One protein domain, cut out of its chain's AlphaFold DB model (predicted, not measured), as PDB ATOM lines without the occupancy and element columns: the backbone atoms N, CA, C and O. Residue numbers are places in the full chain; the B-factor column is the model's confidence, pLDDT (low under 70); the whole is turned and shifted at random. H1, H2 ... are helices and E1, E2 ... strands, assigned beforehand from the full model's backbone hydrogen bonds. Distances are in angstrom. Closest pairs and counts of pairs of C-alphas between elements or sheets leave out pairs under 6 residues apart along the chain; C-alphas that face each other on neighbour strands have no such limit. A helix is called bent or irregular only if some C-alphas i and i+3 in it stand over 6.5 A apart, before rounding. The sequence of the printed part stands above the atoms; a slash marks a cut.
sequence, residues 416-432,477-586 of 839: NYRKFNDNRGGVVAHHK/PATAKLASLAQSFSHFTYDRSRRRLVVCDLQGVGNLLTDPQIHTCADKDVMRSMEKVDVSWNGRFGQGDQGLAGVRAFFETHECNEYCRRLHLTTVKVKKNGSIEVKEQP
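What this domain is: This is residues 416 to 432 and 477 to 586 of the 839 residues of the protein "Hypothetical protein" of Palpitomonas bilix (UniProt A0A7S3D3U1). A bent ribbon of two antiparallel runs, E2 running on into E3 and E4 running on into E5, has the long helix H1 packed beside E2 and the helix H3 over one face of E2 and E5. The hairpin of E6 and E7 packs on H3, the short helix H4 packs on H1, and E1 adds a third strand beside E3 at one end of the ribbon. The printed part has 127 residues, with four named helices and seven named strands in the order E1, H1, E2, E3, E4, E5, H2, H3, H4, E6, E7. The sheets E1 - E3 - E4, E2 - E5 and E6 - E7 are antiparallel, and the class is mixed, helices and strands. The whole is compact, with a radius of gyration of the C-alphas of 14.5 A and spans of 46 by 37 by 25 A.

Where its parts are: In the largest sheet, E1 is residues 417 to 419, from C-alpha 417 at (357.783, 322.805, 242.554), E3 is residues 507 to 509 and E4 is residues 512 to 514. E2 is residues 501 to 504, and E5 is residues 517 to 520. H1, residues 477 to 496, is 28.0 A long, from C-alpha 477 at (364.386, 337.849, 246.143). H3, residues 547 to 557, is 16.6 A long. H2 is residues 524 to 527, and H4 is residues 562 to 566. E6, residues 571 to 574, is 10.4 A long, and E7, residues 580 to 583, ends with C-alpha 583 at (371.829, 328.686, 274.049).

How they stand to each other: E3 is the inner strand between E1, with N 418 and O 508 at 2.8 A, and E4, with N 509 and O 512 at 2.9 A. E3 and E4 form a hairpin. H1 only grazes this sheet, with residues 479 to 486. E2 runs on into E3 at 49 degrees, and E4 into E5 at 68 degrees. E2 and E5 have N 504 and O 517 at 2.8 A. The closest C-alphas of H1 and E2 are those of Tyr 494 and Val 502, 5.0 A apart; those of E5 and H3 are Thr 520 and Gly 547, 4.6 A. H1 and H3 are near each other. H1 touches H4 with residues 484 to 492 alone, closest at the C-alphas of Ser 488 and Cys 564, 5.3 A. The closest C-alphas of H3 and E6 are those of Glu 556 and Val 574, 6.0 A; in the hairpin of E6 and E7, N 573 and O 581 are 2.8 A apart. H2 touches no helix. Every O i to N i+4 pair is within hydrogen-bond range in H1 and H4, and 6 of 7 in H3; H2 is too short for one.

The domain as a whole: The two C-alphas farthest apart, of Asn 416 and Glu 531, are 47.3 A apart. Residues 433 to 476 are not printed, and C-alphas 432 and 477 are 15.5 A apart across the cut. The link from H2 to H3 is long, with 19 residues. Mean pLDDT of the printed part is 79.4; residues 429 to 432, 522 to 539 and 585 to 586 are under 70.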
ATOM      1  N   ASN A 416     355.748 326.062 240.038       76.38
ATOM      2  CA  ASN A 416     357.165 325.720 240.138       76.38
ATOM      3  C   ASN A 416     357.477 325.000 241.457       76.38
ATOM      4  O   ASN A 416     357.788 325.646 242.462       76.38
ATOM      5  N   TYR A 417     357.414 323.666 241.430       80.19
ATOM      6  CA  TYR A 417     357.783 322.805 242.554       80.19
ATOM      7  C   TYR A 417     359.263 322.970 242.917       80.19
ATOM      8  O   TYR A 417     360.141 322.914 242.054       80.19
ATOM      9  N   ARG A 418     359.551 323.166 244.205       82.81
ATOM     10  CA  ARG A 418     360.893 323.418 244.741       82.81
ATOM     11  C   ARG A 418     361.100 322.683 246.053       82.81
ATOM     12  O   ARG A 418     360.160 322.494 246.814       82.81
ATOM     13  N   LYS A 419     362.354 322.333 246.328       87.25
ATOM     14  CA  LYS A 419     362.820 321.778 247.600       87.25
ATOM     15  C   LYS A 419     363.740 322.796 248.275       87.25
ATOM     16  O   LYS A 419     364.583 323.383 247.601       87.25
ATOM     17  N   PHE A 420     363.542 323.040 249.566       88.50
ATOM     18  CA  PHE A 420     364.236 324.073 250.345       88.50
ATOM     19  C   PHE A 420     365.289 323.477 251.287       88.50
ATOM     20  O   PHE A 420     366.374 324.037 251.444       88.50
ATOM     21  N   ASN A 421     364.996 322.327 251.892       91.38
ATOM     22  CA  ASN A 421     365.976 321.467 252.555       91.38
ATOM     23  C   ASN A 421     365.645 319.989 252.310       91.38
ATOM     24  O   ASN A 421     364.586 319.668 251.768       91.38
ATOM     25  N   ASP A 422     366.564 319.097 252.668       89.31
ATOM     26  CA  ASP A 422     366.360 317.649 252.650       89.31
ATOM     27  C   ASP A 422     366.428 317.015 254.052       89.31
ATOM     28  O   ASP A 422     366.748 317.663 255.053       89.31
ATOM     29  N   ASN A 423     366.116 315.721 254.126       85.12
ATOM     30  CA  ASN A 423     366.176 314.925 255.350       85.12
ATOM     31  C   ASN A 423     367.589 314.451 255.764       85.12
ATOM     32  O   ASN A 423     367.700 313.613 256.663       85.12
ATOM     33  N   ARG A 424     368.663 314.969 255.154       86.25
ATOM     34  CA  ARG A 424     370.080 314.645 255.432       86.25
ATOM     35  C   ARG A 424     370.943 315.887 255.690       86.25
ATOM     36  O   ARG A 424     372.167 315.790 255.669       86.25
ATOM     37  N   GLY A 425     370.322 317.039 255.951       81.62
ATOM     38  CA  GLY A 425     371.020 318.296 256.236       81.62
ATOM     39  C   GLY A 425     371.390 319.121 255.003       81.62
ATOM     40  O   GLY A 425     372.011 320.170 255.143       81.62
ATOM     41  N   GLY A 426     371.011 318.712 253.794       80.88
ATOM     42  CA  GLY A 426     371.146 319.554 252.612       80.88
ATOM     43  C   GLY A 426     370.231 320.774 252.708       80.88
ATOM     44  O   GLY A 426     369.011 320.646 252.807       80.88
ATOM     45  N   VAL A 427     370.816 321.970 252.649       79.81
ATOM     46  CA  VAL A 427     370.091 323.235 252.469       79.81
ATOM     47  C   VAL A 427     370.232 323.643 251.009       79.81
ATOM     48  O   VAL A 427     371.348 323.788 250.510       79.81
ATOM     49  N   VAL A 428     369.111 323.861 250.318       70.56
ATOM     50  CA  VAL A 428     369.124 324.351 248.935       70.56
ATOM     51  C   VAL A 428     369.384 325.858 248.971       70.56
ATOM     52  O   VAL A 428     368.473 326.680 249.089       70.56
ATOM     53  N   ALA A 429     370.669 326.209 248.964       52.44
ATOM     54  CA  ALA A 429     371.148 327.581 249.068       52.44
ATOM     55  C   ALA A 429     370.702 328.451 247.879       52.44
ATOM     56  O   ALA A 429     370.389 327.962 246.795       52.44
ATOM     57  N   HIS A 430     370.764 329.776 248.043       50.72
ATOM     58  CA  HIS A 430     370.460 330.744 246.975       50.72
ATOM     59  C   HIS A 430     371.418 330.687 245.771       50.72
ATOM     60  O   HIS A 430     371.228 331.430 244.812       50.72
ATOM     61  N   HIS A 431     372.434 329.823 245.804       35.88
ATOM     62  CA  HIS A 431     373.326 329.566 244.686       35.88
ATOM     63  C   HIS A 431     373.688 328.077 244.604       35.88
ATOM     64  O   HIS A 431     374.094 327.484 245.602       35.88
ATOM     65  N   LYS A 432     373.662 327.568 243.364       28.84
ATOM     66  CA  LYS A 432     374.167 326.274 242.858       28.84
ATOM     67  C   LYS A 432     373.221 325.056 242.871       28.84
ATOM     68  O   LYS A 432     373.225 324.246 243.786       28.84
ATOM     69  N   PRO A 477     364.515 337.512 244.720       78.19
ATOM     70  CA  PRO A 477     364.386 337.849 246.143       78.19
ATOM     71  C   PRO A 477     363.225 337.141 246.855       78.19
ATOM     72  O   PRO A 477     363.369 336.732 248.002       78.19
ATOM     73  N   ALA A 478     362.099 336.918 246.166       74.62
ATOM     74  CA  ALA A 478     360.971 336.153 246.701       74.62
ATOM     75  C   ALA A 478     361.329 334.675 246.955       74.62
ATOM     76  O   ALA A 478     360.957 334.113 247.983       74.62
ATOM     77  N   THR A 479     362.110 334.057 246.064       78.81
ATOM     78  CA  THR A 479     362.624 332.690 246.253       78.81
ATOM     79  C   THR A 479     363.572 332.622 247.450       78.81
ATOM     80  O   THR A 479     363.487 331.696 248.255       78.81
ATOM     81  N   ALA A 480     364.446 333.622 247.599       82.50
ATOM     82  CA  ALA A 480     365.374 333.698 248.723       82.50
ATOM     83  C   ALA A 480     364.646 333.893 250.068       82.50
ATOM     84  O   ALA A 480     364.977 333.236 251.063       82.50
ATOM     85  N   LYS A 481     363.598 334.727 250.073       86.12
ATOM     86  CA  LYS A 481     362.696 334.940 251.212       86.12
ATOM     87  C   LYS A 481     362.030 333.632 251.657       86.12
ATOM     88  O   LYS A 481     362.106 333.299 252.836       86.12
ATOM     89  N   LEU A 482     361.458 332.869 250.719       85.56
ATOM     90  CA  LEU A 482     360.800 331.582 250.993       85.56
ATOM     91  C   LEU A 482     361.762 330.522 251.542       85.56
ATOM     92  O   LEU A 482     361.438 329.858 252.521       85.56
ATOM     93  N   ALA A 483     362.968 330.396 250.982       88.44
ATOM     94  CA  ALA A 483     363.957 329.454 251.509       88.44
ATOM     95  C   ALA A 483     364.417 329.831 252.932       88.44
ATOM     96  O   ALA A 483     364.568 328.952 253.779       88.44
ATOM     97  N   SER A 484     364.569 331.129 253.229       91.81
ATOM     98  CA  SER A 484     364.858 331.610 254.590       91.81
ATOM     99  C   SER A 484     363.709 331.314 255.560       91.81
ATOM    100  O   SER A 484     363.952 330.887 256.690       91.81
ATOM    101  N   LEU A 485     362.461 331.489 255.110       90.62
ATOM    102  CA  LEU A 485     361.259 331.159 255.875       90.62
ATOM    103  C   LEU A 485     361.217 329.659 256.211       90.62
ATOM    104  O   LEU A 485     361.054 329.296 257.373       90.62
ATOM    105  N   ALA A 486     361.474 328.800 255.220       93.69
ATOM    106  CA  ALA A 486     361.510 327.347 255.368       93.69
ATOM    107  C   ALA A 486     362.581 326.873 256.374       93.69
ATOM    108  O   ALA A 486     362.262 326.112 257.284       93.69
ATOM    109  N   GLN A 487     363.829 327.368 256.304       95.25
ATOM    110  CA  GLN A 487     364.846 326.989 257.306       95.25
ATOM    111  C   GLN A 487     364.453 327.427 258.726       95.25
ATOM    112  O   GLN A 487     364.696 326.718 259.705       95.25
ATOM    113  N   SER A 488     363.818 328.594 258.858       95.50
ATOM    114  CA  SER A 488     363.323 329.069 260.151       95.50
ATOM    115  C   SER A 488     362.119 328.293 260.659       95.50
ATOM    116  O   SER A 488     362.003 328.135 261.871       95.50
ATOM    117  N   PHE A 489     361.280 327.758 259.774       96.25
ATOM    118  CA  PHE A 489     360.213 326.835 260.139       96.25
ATOM    119  C   PHE A 489     360.770 325.526 260.713       96.25
ATOM    120  O   PHE A 489     360.424 325.162 261.839       96.25
ATOM    121  N   SER A 490     361.712 324.876 260.016       96.94
ATOM    122  CA  SER A 490     362.408 323.685 260.533       96.94
ATOM    123  C   SER A 490     362.999 323.938 261.925       96.94
ATOM    124  O   SER A 490     362.764 323.164 262.856       96.94
ATOM    125  N   HIS A 491     363.678 325.072 262.113       95.62
ATOM    126  CA  HIS A 491     364.235 325.459 263.409       95.62
ATOM    127  C   HIS A 491     363.166 325.747 264.480       95.62
ATOM    128  O   HIS A 491     363.314 325.317 265.625       95.62
ATOM    129  N   PHE A 492     362.075 326.429 264.124       94.56
ATOM    130  CA  PHE A 492     360.949 326.700 265.020       94.56
ATOM    131  C   PHE A 492     360.317 325.402 265.534       94.56
ATOM    132  O   PHE A 492     360.028 325.300 266.725       94.56
ATOM    133  N   THR A 493     360.175 324.379 264.681       92.69
ATOM    134  CA  THR A 493     359.636 323.076 265.113       92.69
ATOM    135  C   THR A 493     360.519 322.412 266.175       92.69
ATOM    136  O   THR A 493     359.995 321.852 267.137       92.69
ATOM    137  N   TYR A 494     361.847 322.562 266.099       90.69
ATOM    138  CA  TYR A 494     362.765 322.093 267.142       90.69
ATOM    139  C   TYR A 494     362.614 322.864 268.450       90.69
ATOM    140  O   TYR A 494     362.517 322.261 269.517       90.69
ATOM    141  N   ASP A 495     362.552 324.190 268.377       87.12
ATOM    142  CA  ASP A 495     362.425 325.042 269.557       87.12
ATOM    143  C   ASP A 495     361.097 324.774 270.292       87.12
ATOM    144  O   ASP A 495     361.078 324.458 271.486       87.12
ATOM    145  N   ARG A 496     359.977 324.776 269.554       83.56
ATOM    146  CA  ARG A 496     358.622 324.663 270.122       83.56
ATOM    147  C   ARG A 496     358.197 323.238 270.442       83.56
ATOM    148  O   ARG A 496     357.484 323.036 271.423       83.56
ATOM    149  N   SER A 497     358.751 322.234 269.761       78.69
ATOM    150  CA  SER A 497     358.654 320.848 270.234       78.69
ATOM    151  C   SER A 497     359.438 320.596 271.524       78.69
ATOM    152  O   SER A 497     359.311 319.506 272.078       78.69
ATOM    153  N   ARG A 498     360.223 321.560 272.037       77.06
ATOM    154  CA  ARG A 498     361.186 321.386 273.141       77.06
ATOM    155  C   ARG A 498     362.273 320.365 272.816       77.06
ATOM    156  O   ARG A 498     362.589 319.501 273.629       77.06
ATOM    157  N   ARG A 499     362.862 320.494 271.626       81.94
ATOM    158  CA  ARG A 499     363.960 319.666 271.101       81.94
ATOM    159  C   ARG A 499     363.580 318.208 270.822       81.94
ATOM    160  O   ARG A 499     364.468 317.374 270.668       81.94
ATOM    161  N   ARG A 500     362.277 317.904 270.759       77.19
ATOM    162  CA  ARG A 500     361.746 316.536 270.609       77.19
ATOM    163  C   ARG A 500     361.559 316.115 269.150       77.19
ATOM    164  O   ARG A 500     361.528 314.916 268.890       77.19
ATOM    165  N   LEU A 501     361.471 317.055 268.204       88.62
ATOM    166  CA  LEU A 501     361.479 316.763 266.764       88.62
ATOM    167  C   LEU A 501     362.012 317.924 265.907       88.62
ATOM    168  O   LEU A 501     362.052 319.061 266.368       88.62
ATOM    169  N   VAL A 502     362.384 317.639 264.657       92.81
ATOM    170  CA  VAL A 502     362.581 318.608 263.559       92.81
ATOM    171  C   VAL A 502     361.684 318.201 262.395       92.81
ATOM    172  O   VAL A 502     361.708 317.039 262.000       92.81
ATOM    173  N   VAL A 503     360.959 319.154 261.807       95.38
ATOM    174  CA  VAL A 503     360.325 319.002 260.486       95.38
ATOM    175  C   VAL A 503     361.301 319.485 259.404       95.38
ATOM    176  O   VAL A 503     361.822 320.597 259.484       95.38
ATOM    177  N   CYS A 504     361.566 318.657 258.400       95.19
ATOM    178  CA  CYS A 504     362.507 318.882 257.297       95.19
ATOM    179  C   CYS A 504     361.957 318.276 255.988       95.19
ATOM    180  O   CYS A 504     360.766 317.987 255.897       95.19
ATOM    181  N   ASP A 505     362.806 318.118 254.967       94.00
ATOM    182  CA  ASP A 505     362.404 317.779 253.589       94.00
ATOM    183  C   ASP A 505     361.390 318.779 252.999       94.00
ATOM    184  O   ASP A 505     360.526 318.421 252.206       94.00
ATOM    185  N   LEU A 506     361.480 320.052 253.400       94.50
ATOM    186  CA  LEU A 506     360.494 321.076 253.063       94.50
ATOM    187  C   LEU A 506     360.483 321.350 251.556       94.50
ATOM    188  O   LEU A 506     361.471 321.827 250.993       94.50
ATOM    189  N   GLN A 507     359.350 321.079 250.914       91.00
ATOM    190  CA  GLN A 507     359.186 321.136 249.463       91.00
ATOM    191  C   GLN A 507     357.742 321.460 249.068       91.00
ATOM    192  O   GLN A 507     356.824 321.180 249.829       91.00
ATOM    193  N   GLY A 508     357.533 322.062 247.897       87.31
ATOM    194  CA  GLY A 508     356.207 322.443 247.398       87.31
ATOM    195  C   GLY A 508     356.240 323.592 246.390       87.31
ATOM    196  O   GLY A 508     357.259 323.820 245.738       87.31
ATOM    197  N   VAL A 509     355.129 324.323 246.257       79.62
ATOM    198  CA  VAL A 509     354.976 325.456 245.327       79.62
ATOM    199  C   VAL A 509     354.713 326.738 246.117       79.62
ATOM    200  O   VAL A 509     353.702 326.879 246.803       79.62
ATOM    201  N   GLY A 510     355.623 327.705 245.994       82.06
ATOM    202  CA  GLY A 510     355.535 328.961 246.741       82.06
ATOM    203  C   GLY A 510     355.717 328.725 248.241       82.06
ATOM    204  O   GLY A 510     356.776 328.266 248.666       82.06
ATOM    205  N   ASN A 511     354.693 329.059 249.024       81.25
ATOM    206  CA  ASN A 511     354.611 328.834 250.469       81.25
ATOM    207  C   ASN A 511     353.653 327.686 250.858       81.25
ATOM    208  O   ASN A 511     353.425 327.474 252.049       81.25
ATOM    209  N   LEU A 512     353.113 326.955 249.875       82.94
ATOM    210  CA  LEU A 512     352.315 325.746 250.080       82.94
ATOM    211  C   LEU A 512     353.202 324.509 249.884       82.94
ATOM    212  O   LEU A 512     353.758 324.290 248.803       82.94
ATOM    213  N   LEU A 513     353.367 323.737 250.952       89.50
ATOM    214  CA  LEU A 513     354.320 322.641 251.088       89.50
ATOM    215  C   LEU A 513     353.627 321.269 251.086       89.50
ATOM    216  O   LEU A 513     352.415 321.157 251.254       89.50
ATOM    217  N   THR A 514     354.400 320.209 250.886       90.38
ATOM    218  CA  THR A 514     353.953 318.812 250.949       90.38
ATOM    219  C   THR A 514     355.138 317.887 251.239       90.38
ATOM    220  O   THR A 514     356.286 318.330 251.196       90.38
ATOM    221  N   ASP A 515     354.879 316.610 251.521       90.56
ATOM    222  CA  ASP A 515     355.888 315.573 251.771       90.56
ATOM    223  C   ASP A 515     356.980 315.959 252.803       90.56
ATOM    224  O   ASP A 515     358.171 315.800 252.514       90.56
ATOM    225  N   PRO A 516     356.639 316.464 254.006       94.69
ATOM    226  CA  PRO A 516     357.639 316.702 255.040       94.69
ATOM    227  C   PRO A 516     358.192 315.384 255.598       94.69
ATOM    228  O   PRO A 516     357.456 314.418 255.806       94.69
ATOM    229  N   GLN A 517     359.476 315.378 255.959       93.25
ATOM    230  CA  GLN A 517     360.041 314.373 256.860       93.25
ATOM    231  C   GLN A 517     360.100 314.935 258.280       93.25
ATOM    232  O   GLN A 517     360.446 316.099 258.486       93.25
ATOM    233  N   ILE A 518     359.845 314.091 259.276       91.81
ATOM    234  CA  ILE A 518     360.095 314.422 260.680       91.81
ATOM    235  C   ILE A 518     361.235 313.555 261.213       91.81
ATOM    236  O   ILE A 518     361.240 312.344 261.000       91.81
ATOM    237  N   HIS A 519     362.180 314.184 261.913       89.56
ATOM    238  CA  HIS A 519     363.211 313.510 262.702       89.56
ATOM    239  C   HIS A 519     362.876 313.634 264.184       89.56
ATOM    240  O   HIS A 519     362.747 314.753 264.684       89.56
ATOM    241  N   THR A 520     362.744 312.519 264.897       83.69
ATOM    242  CA  THR A 520     362.433 312.503 266.337       83.69
ATOM    243  C   THR A 520     363.700 312.506 267.190       83.69
ATOM    244  O   THR A 520     364.725 311.929 266.848       83.69
ATOM    245  N   CYS A 521     363.692 313.206 268.320       72.88
ATOM    246  CA  CYS A 521     364.906 313.418 269.099       72.88
ATOM    247  C   CYS A 521     364.660 313.245 270.592       72.88
ATOM    248  O   CYS A 521     364.322 314.182 271.315       72.88
ATOM    249  N   ALA A 522     364.924 312.033 271.070       57.59
ATOM    250  CA  ALA A 522     365.109 311.762 272.484       57.59
ATOM    251  C   ALA A 522     366.588 312.012 272.869       57.59
ATOM    252  O   ALA A 522     367.392 311.087 272.989       57.59
ATOM    253  N   ASP A 523     366.979 313.287 272.995       54.72
ATOM    254  CA  ASP A 523     368.331 313.674 273.437       54.72
ATOM    255  C   ASP A 523     368.555 313.238 274.896       54.72
ATOM    256  O   ASP A 523     367.708 313.481 275.753       54.72
ATOM    257  N   LYS A 524     369.712 312.637 275.204       48.41
ATOM    258  CA  LYS A 524     370.053 312.141 276.548       48.41
ATOM    259  C   LYS A 524     370.058 313.231 277.624       48.41
ATOM    260  O   LYS A 524     369.798 312.919 278.785       48.41
ATOM    261  N   ASP A 525     370.324 314.486 277.272       50.47
ATOM    262  CA  ASP A 525     370.294 315.586 278.243       50.47
ATOM    263  C   ASP A 525     368.882 316.178 278.416       50.47
ATOM    264  O   ASP A 525     368.567 316.691 279.488       50.47
ATOM    265  N   VAL A 526     367.989 316.003 277.431       51.50
ATOM    266  CA  VAL A 526     366.540 316.207 277.618       51.50
ATOM    267  C   VAL A 526     365.975 315.069 278.476       51.50
ATOM    268  O   VAL A 526     365.337 315.340 279.492       51.50
ATOM    269  N   MET A 527     366.310 313.814 278.151       46.12
ATOM    270  CA  MET A 527     365.950 312.612 278.915       46.12
ATOM    271  C   MET A 527     366.314 312.730 280.401       46.12
ATOM    272  O   MET A 527     365.478 312.447 281.245       46.12
ATOM    273  N   ARG A 528     367.524 313.195 280.750       42.31
ATOM    274  CA  ARG A 528     367.941 313.370 282.160       42.31
ATOM    275  C   ARG A 528     367.121 314.390 282.950       42.31
ATOM    276  O   ARG A 528     367.135 314.344 284.175       42.31
ATOM    277  N   SER A 529     366.468 315.330 282.269       43.78
ATOM    278  CA  SER A 529     365.599 316.338 282.889       43.78
ATOM    279  C   SER A 529     364.126 315.918 282.948       43.78
ATOM    280  O   SER A 529     363.314 316.622 283.545       43.78
ATOM    281  N   MET A 530     363.777 314.785 282.332       48.41
ATOM    282  CA  MET A 530     362.423 314.247 282.283       48.41
ATOM    283  C   MET A 530     362.364 312.971 283.122       48.41
ATOM    284  O   MET A 530     362.966 311.960 282.784       48.41
ATOM    285  N   GLU A 531     361.592 313.017 284.206       39.84
ATOM    286  CA  GLU A 531     361.439 311.939 285.199       39.84
ATOM    287  C   GLU A 531     360.959 310.601 284.598       39.84
ATOM    288  O   GLU A 531     361.140 309.545 285.197       39.84
ATOM    289  N   LYS A 532     360.382 310.631 283.387       42.78
ATOM    290  CA  LYS A 532     360.052 309.452 282.578       42.78
ATOM    291  C   LYS A 532     360.507 309.663 281.139       42.78
ATOM    292  O   LYS A 532     359.999 310.543 280.442       42.78
ATOM    293  N   VAL A 533     361.455 308.839 280.701       41.12
ATOM    294  CA  VAL A 533     361.906 308.770 279.310       41.12
ATOM    295  C   VAL A 533     360.985 307.838 278.544       41.12
ATOM    296  O   VAL A 533     360.902 306.659 278.870       41.12
ATOM    297  N   ASP A 534     360.353 308.344 277.491       44.09
ATOM    298  CA  ASP A 534     359.668 307.494 276.527       44.09
ATOM    299  C   ASP A 534     360.475 307.405 275.236       44.09
ATOM    300  O   ASP A 534     360.737 308.405 274.563       44.09
ATOM    301  N   VAL A 535     360.870 306.180 274.912       45.12
ATOM    302  CA  VAL A 535     361.604 305.834 273.695       45.12
ATOM    303  C   VAL A 535     360.681 305.496 272.517       45.12
ATOM    304  O   VAL A 535     361.185 305.376 271.402       45.12
ATOM    305  N   SER A 536     359.358 305.407 272.722       47.97
ATOM    306  CA  SER A 536     358.354 305.031 271.706       47.97
ATOM    307  C   SER A 536     358.301 305.953 270.485       47.97
ATOM    308  O   SER A 536     357.796 305.567 269.434       47.97
ATOM    309  N   TRP A 537     358.827 307.175 270.600       50.00
ATOM    310  CA  TRP A 537     358.841 308.145 269.507       50.00
ATOM    311  C   TRP A 537     359.984 307.951 268.507       50.00
ATOM    312  O   TRP A 537     359.853 308.426 267.382       50.00
ATOM    313  N   ASN A 538     361.080 307.276 268.874       56.75
ATOM    314  CA  ASN A 538     362.234 307.113 267.983       56.75
ATOM    315  C   ASN A 538     361.847 306.306 266.731       56.75
ATOM    316  O   ASN A 538     361.536 305.122 266.832       56.75
ATOM    317  N   GLY A 539     361.922 306.926 265.552       62.09
ATOM    318  CA  GLY A 539     361.572 306.270 264.286       62.09
ATOM    319  C   GLY A 539     360.068 306.235 263.989       62.09
ATOM    320  O   GLY A 539     359.641 305.506 263.091       62.09
ATOM    321  N   ARG A 540     359.247 307.001 264.728       70.69
ATOM    322  CA  ARG A 540     357.787 307.011 264.554       70.69
ATOM    323  C   ARG A 540     357.378 307.424 263.138       70.69
ATOM    324  O   ARG A 540     356.507 306.789 262.552       70.69
ATOM    325  N   PHE A 541     358.006 308.452 262.566       76.75
ATOM    326  CA  PHE A 541     357.619 309.008 261.260       76.75
ATOM    327  C   PHE A 541     358.284 308.283 260.077       76.75
ATOM    328  O   PHE A 541     358.845 308.890 259.163       76.75
ATOM    329  N   GLY A 542     358.196 306.951 260.104       73.69
ATOM    330  CA  GLY A 542     358.627 306.072 259.023       73.69
ATOM    331  C   GLY A 542     360.144 305.919 258.878       73.69
ATOM    332  O   GLY A 542     360.946 306.385 259.683       73.69
ATOM    333  N   GLN A 543     360.556 305.232 257.810       74.75
ATOM    334  CA  GLN A 543     361.950 304.810 257.596       74.75
ATOM    335  C   GLN A 543     362.944 305.955 257.329       74.75
ATOM    336  O   GLN A 543     364.159 305.717 257.375       74.75
ATOM    337  N   GLY A 544     362.433 307.149 257.014       78.69
ATOM    338  CA  GLY A 544     363.205 308.372 256.809       78.69
ATOM    339  C   GLY A 544     363.471 309.170 258.088       78.69
ATOM    340  O   GLY A 544     364.267 310.106 258.034       78.69
ATOM    341  N   ASP A 545     362.872 308.797 259.227       86.31
ATOM    342  CA  ASP A 545     363.206 309.359 260.538       86.31
ATOM    343  C   ASP A 545     364.583 308.829 260.979       86.31
ATOM    344  O   ASP A 545     364.743 307.689 261.422       86.31
ATOM    345  N   GLN A 546     365.609 309.667 260.818       85.19
ATOM    346  CA  GLN A 546     366.996 309.373 261.202       85.19
ATOM    347  C   GLN A 546     367.287 309.755 262.661       85.19
ATOM    348  O   GLN A 546     368.443 309.788 263.100       85.19
ATOM    349  N   GLY A 547     366.245 310.082 263.419       84.81
ATOM    350  CA  GLY A 547     366.318 310.467 264.810       84.81
ATOM    351  C   GLY A 547     367.259 311.653 265.075       84.81
ATOM    352  O   GLY A 547     367.406 312.582 264.275       84.81
ATOM    353  N   LEU A 548     368.010 311.569 266.178       83.50
ATOM    354  CA  LEU A 548     369.054 312.537 266.541       83.50
ATOM    355  C   LEU A 548     370.146 312.711 265.459       83.50
ATOM    356  O   LEU A 548     370.787 313.760 265.419       83.50
ATOM    357  N   ALA A 549     370.384 311.728 264.579       86.38
ATOM    358  CA  ALA A 549     371.337 311.900 263.476       86.38
ATOM    359  C   ALA A 549     370.801 312.879 262.419       86.38
ATOM    360  O   ALA A 549     371.525 313.790 262.022       86.38
ATOM    361  N   GLY A 550     369.520 312.768 262.055       88.94
ATOM    362  CA  GLY A 550     368.853 313.716 261.156       88.94
ATOM    363  C   GLY A 550     368.757 315.127 261.745       88.94
ATOM    364  O   GLY A 550     369.026 316.109 261.054       88.94
ATOM    365  N   VAL A 551     368.475 315.241 263.050       89.50
ATOM    366  CA  VAL A 551     368.490 316.534 263.761       89.50
ATOM    367  C   VAL A 551     369.877 317.184 263.743       89.50
ATOM    368  O   VAL A 551     369.984 318.382 263.483       89.50
ATOM    369  N   ARG A 552     370.954 316.418 263.975       90.06
ATOM    370  CA  ARG A 552     372.329 316.935 263.848       90.06
ATOM    371  C   ARG A 552     372.625 317.400 262.432       90.06
ATOM    372  O   ARG A 552     373.102 318.515 262.282       90.06
ATOM    373  N   ALA A 553     372.306 316.585 261.427       91.12
ATOM    374  CA  ALA A 553     372.575 316.907 260.032       91.12
ATOM    375  C   ALA A 553     371.915 318.235 259.617       91.12
ATOM    376  O   ALA A 553     372.559 319.068 258.986       91.12
ATOM    377  N   PHE A 554     370.675 318.491 260.056       94.00
ATOM    378  CA  PHE A 554     370.031 319.799 259.888       94.00
ATOM    379  C   PHE A 554     370.813 320.937 260.579       94.00
ATOM    380  O   PHE A 554     371.105 321.958 259.961       94.00
ATOM    381  N   PHE A 555     371.201 320.777 261.848       93.69
ATOM    382  CA  PHE A 555     371.919 321.821 262.598       93.69
ATOM    383  C   PHE A 555     373.418 321.958 262.277       93.69
ATOM    384  O   PHE A 555     374.060 322.886 262.775       93.69
ATOM    385  N   GLU A 556     373.989 321.072 261.463       92.19
ATOM    386  CA  GLU A 556     375.345 321.204 260.916       92.19
ATOM    387  C   GLU A 556     375.408 322.212 259.756       92.19
ATOM    388  O   GLU A 556     376.461 322.810 259.533       92.19
ATOM    389  N   THR A 557     374.288 322.444 259.062       91.88
ATOM    390  CA  THR A 557     374.185 323.346 257.899       91.88
ATOM    391  C   THR A 557     373.233 324.527 258.105       91.88
ATOM    392  O   THR A 557     373.310 325.509 257.368       91.88
ATOM    393  N   HIS A 558     372.346 324.470 259.103       94.00
ATOM    394  CA  HIS A 558     371.402 325.544 259.406       94.00
ATOM    395  C   HIS A 558     372.084 326.809 259.945       94.00
ATOM    396  O   HIS A 558     372.623 326.834 261.055       94.00
ATOM    397  N   GLU A 559     371.949 327.910 259.206       91.88
ATOM    398  CA  GLU A 559     372.320 329.247 259.663       91.88
ATOM    399  C   GLU A 559     371.079 330.050 260.090       91.88
ATOM    400  O   GLU A 559     370.127 330.251 259.332       91.88
ATOM    401  N   CYS A 560     371.089 330.569 261.322       93.38
ATOM    402  CA  CYS A 560     369.984 331.377 261.834       93.38
ATOM    403  C   CYS A 560     369.845 332.706 261.072       93.38
ATOM    404  O   CYS A 560     370.634 333.639 261.257       93.38
ATOM    405  N   ASN A 561     368.789 332.813 260.265       92.75
ATOM    406  CA  ASN A 561     368.457 334.006 259.489       92.75
ATOM    407  C   ASN A 561     367.574 335.010 260.277       92.75
ATOM    408  O   ASN A 561     367.479 334.954 261.507       92.75
ATOM    409  N   GLU A 562     366.987 335.981 259.574       92.19
ATOM    410  CA  GLU A 562     366.115 337.022 260.131       92.19
ATOM    411  C   GLU A 562     364.926 336.465 260.922       92.19
ATOM    412  O   GLU A 562     364.709 336.885 262.059       92.19
ATOM    413  N   TYR A 563     364.203 335.483 260.378       93.19
ATOM    414  CA  TYR A 563     363.010 334.942 261.028       93.19
ATOM    415  C   TYR A 563     363.361 334.169 262.301       93.19
ATOM    416  O   TYR A 563     362.692 334.341 263.314       93.19
ATOM    417  N   CYS A 564     364.474 333.420 262.314       93.69
ATOM    418  CA  CYS A 564     364.994 332.804 263.544       93.69
ATOM    419  C   CYS A 564     365.220 333.835 264.665       93.69
ATOM    420  O   CYS A 564     364.975 333.542 265.834       93.69
ATOM    421  N   ARG A 565     365.695 335.041 264.316       91.62
ATOM    422  CA  ARG A 565     365.903 336.137 265.275       91.62
ATOM    423  C   ARG A 565     364.581 336.778 265.704       91.62
ATOM    424  O   ARG A 565     364.411 337.019 266.894       91.62
ATOM    425  N   ARG A 566     363.656 337.010 264.763       90.00
ATOM    426  CA  ARG A 566     362.309 337.562 265.010       90.00
ATOM    427  C   ARG A 566     361.465 336.668 265.926       90.00
ATOM    428  O   ARG A 566     360.790 337.179 266.807       90.00
ATOM    429  N   LEU A 567     361.553 335.350 265.750       88.69
ATOM    430  CA  LEU A 567     360.858 334.328 266.548       88.69
ATOM    431  C   LEU A 567     361.579 333.984 267.869       88.69
ATOM    432  O   LEU A 567     361.180 333.051 268.566       88.69
ATOM    433  N   HIS A 568     362.663 334.703 268.194       89.88
ATOM    434  CA  HIS A 568     363.492 334.525 269.393       89.88
ATOM    435  C   HIS A 568     363.997 333.089 269.636       89.88
ATOM    436  O   HIS A 568     364.243 332.698 270.778       89.88
ATOM    437  N   LEU A 569     364.205 332.318 268.561       89.81
ATOM    438  CA  LEU A 569     364.604 330.911 268.648       89.81
ATOM    439  C   LEU A 569     365.958 330.751 269.346       89.81
ATOM    440  O   LEU A 569     366.858 331.595 269.213       89.81
ATOM    441  N   THR A 570     366.119 329.650 270.075       89.06
ATOM    442  CA  THR A 570     367.390 329.305 270.715       89.06
ATOM    443  C   THR A 570     368.519 329.159 269.688       89.06
ATOM    444  O   THR A 570     368.313 328.791 268.538       89.06
ATOM    445  N   THR A 571     369.758 329.477 270.067       89.50
ATOM    446  CA  THR A 571     370.916 329.242 269.191       89.50
ATOM    447  C   THR A 571     371.418 327.819 269.389       89.50
ATOM    448  O   THR A 571     371.994 327.509 270.434       89.50
ATOM    449  N   VAL A 572     371.231 326.976 268.377       89.88
ATOM    450  CA  VAL A 572     371.681 325.579 268.352       89.88
ATOM    451  C   VAL A 572     373.033 325.470 267.635       89.88
ATOM    452  O   VAL A 572     373.252 326.131 266.621       89.88
ATOM    453  N   LYS A 573     373.962 324.661 268.160       89.75
ATOM    454  CA  LYS A 573     375.249 324.331 267.522       89.75
ATOM    455  C   LYS A 573     375.624 322.870 267.744       89.75
ATOM    456  O   LYS A 573     375.664 322.415 268.885       89.75
ATOM    457  N   VAL A 574     376.000 322.160 266.684       87.94
ATOM    458  CA  VAL A 574     376.569 320.808 266.796       87.94
ATOM    459  C   VAL A 574     378.070 320.909 267.098       87.94
ATOM    460  O   VAL A 574     378.831 321.555 266.377       87.94
ATOM    461  N   LYS A 575     378.518 320.308 268.205       87.50
ATOM    462  CA  LYS A 575     379.943 320.243 268.574       87.50
ATOM    463  C   LYS A 575     380.650 319.123 267.805       87.50
ATOM    464  O   LYS A 575     380.039 318.130 267.436       87.50
ATOM    465  N   LYS A 576     381.984 319.205 267.695       84.56
ATOM    466  CA  LYS A 576     382.843 318.190 267.036       84.56
ATOM    467  C   LYS A 576     382.692 316.747 267.554       84.56
ATOM    468  O   LYS A 576     383.130 315.823 266.885       84.56
ATOM    469  N   ASN A 577     382.129 316.549 268.747       79.44
ATOM    470  CA  ASN A 577     381.840 315.235 269.333       79.44
ATOM    471  C   ASN A 577     380.377 314.779 269.120       79.44
ATOM    472  O   ASN A 577     379.929 313.854 269.792       79.44
ATOM    473  N   GLY A 578     379.608 315.468 268.273       74.75
ATOM    474  CA  GLY A 578     378.189 315.206 268.023       74.75
ATOM    475  C   GLY A 578     377.234 315.633 269.147       74.75
ATOM    476  O   GLY A 578     376.038 315.360 269.054       74.75
ATOM    477  N   SER A 579     377.697 316.277 270.224       78.38
ATOM    478  CA  SER A 579     376.771 316.841 271.225       78.38
ATOM    479  C   SER A 579     376.159 318.154 270.729       78.38
ATOM    480  O   SER A 579     376.846 318.959 270.097       78.38
ATOM    481  N   ILE A 580     374.872 318.368 271.008       82.81
ATOM    482  CA  ILE A 580     374.162 319.595 270.645       82.81
ATOM    483  C   ILE A 580     374.311 320.609 271.789       82.81
ATOM    484  O   ILE A 580     374.001 320.327 272.942       82.81
ATOM    485  N   GLU A 581     374.811 321.804 271.482       84.88
ATOM    486  CA  GLU A 581     374.822 322.951 272.390       84.88
ATOM    487  C   GLU A 581     373.640 323.858 272.056       84.88
ATOM    488  O   GLU A 581     373.553 324.359 270.937       84.88
ATOM    489  N   VAL A 582     372.757 324.107 273.021       83.94
ATOM    490  CA  VAL A 582     371.636 325.041 272.852       83.94
ATOM    491  C   VAL A 582     371.807 326.214 273.807       83.94
ATOM    492  O   VAL A 582     372.018 326.015 275.004       83.94
ATOM    493  N   LYS A 583     371.729 327.438 273.279       83.12
ATOM    494  CA  LYS A 583     371.829 328.686 274.049       83.12
ATOM    495  C   LYS A 583     370.536 329.473 273.943       83.12
ATOM    496  O   LYS A 583     370.104 329.817 272.845       83.12
ATOM    497  N   GLU A 584     369.942 329.769 275.089       73.69
ATOM    498  CA  GLU A 584     368.802 330.677 275.187       73.69
ATOM    499  C   GLU A 584     369.221 332.107 274.823       73.69
ATOM    500  O   GLU A 584     370.361 332.516 275.075       73.69
ATOM    501  N   GLN A 585     368.311 332.873 274.218       64.19
ATOM    502  CA  GLN A 585     368.565 334.289 273.965       64.19
ATOM    503  C   GLN A 585     368.433 335.088 275.275       64.19
ATOM    504  O   GLN A 585     367.475 334.872 276.024       64.19
ATOM    505  N   PRO A 586     369.356 336.023 275.581       56.22
ATOM    506  CA  PRO A 586     369.313 336.778 276.831       56.22
ATOM    507  C   PRO A 586     367.984 337.522 277.022       56.22
ATOM    508  O   PRO A 586     367.621 338.376 276.218       56.22
TER     509      PRO A 586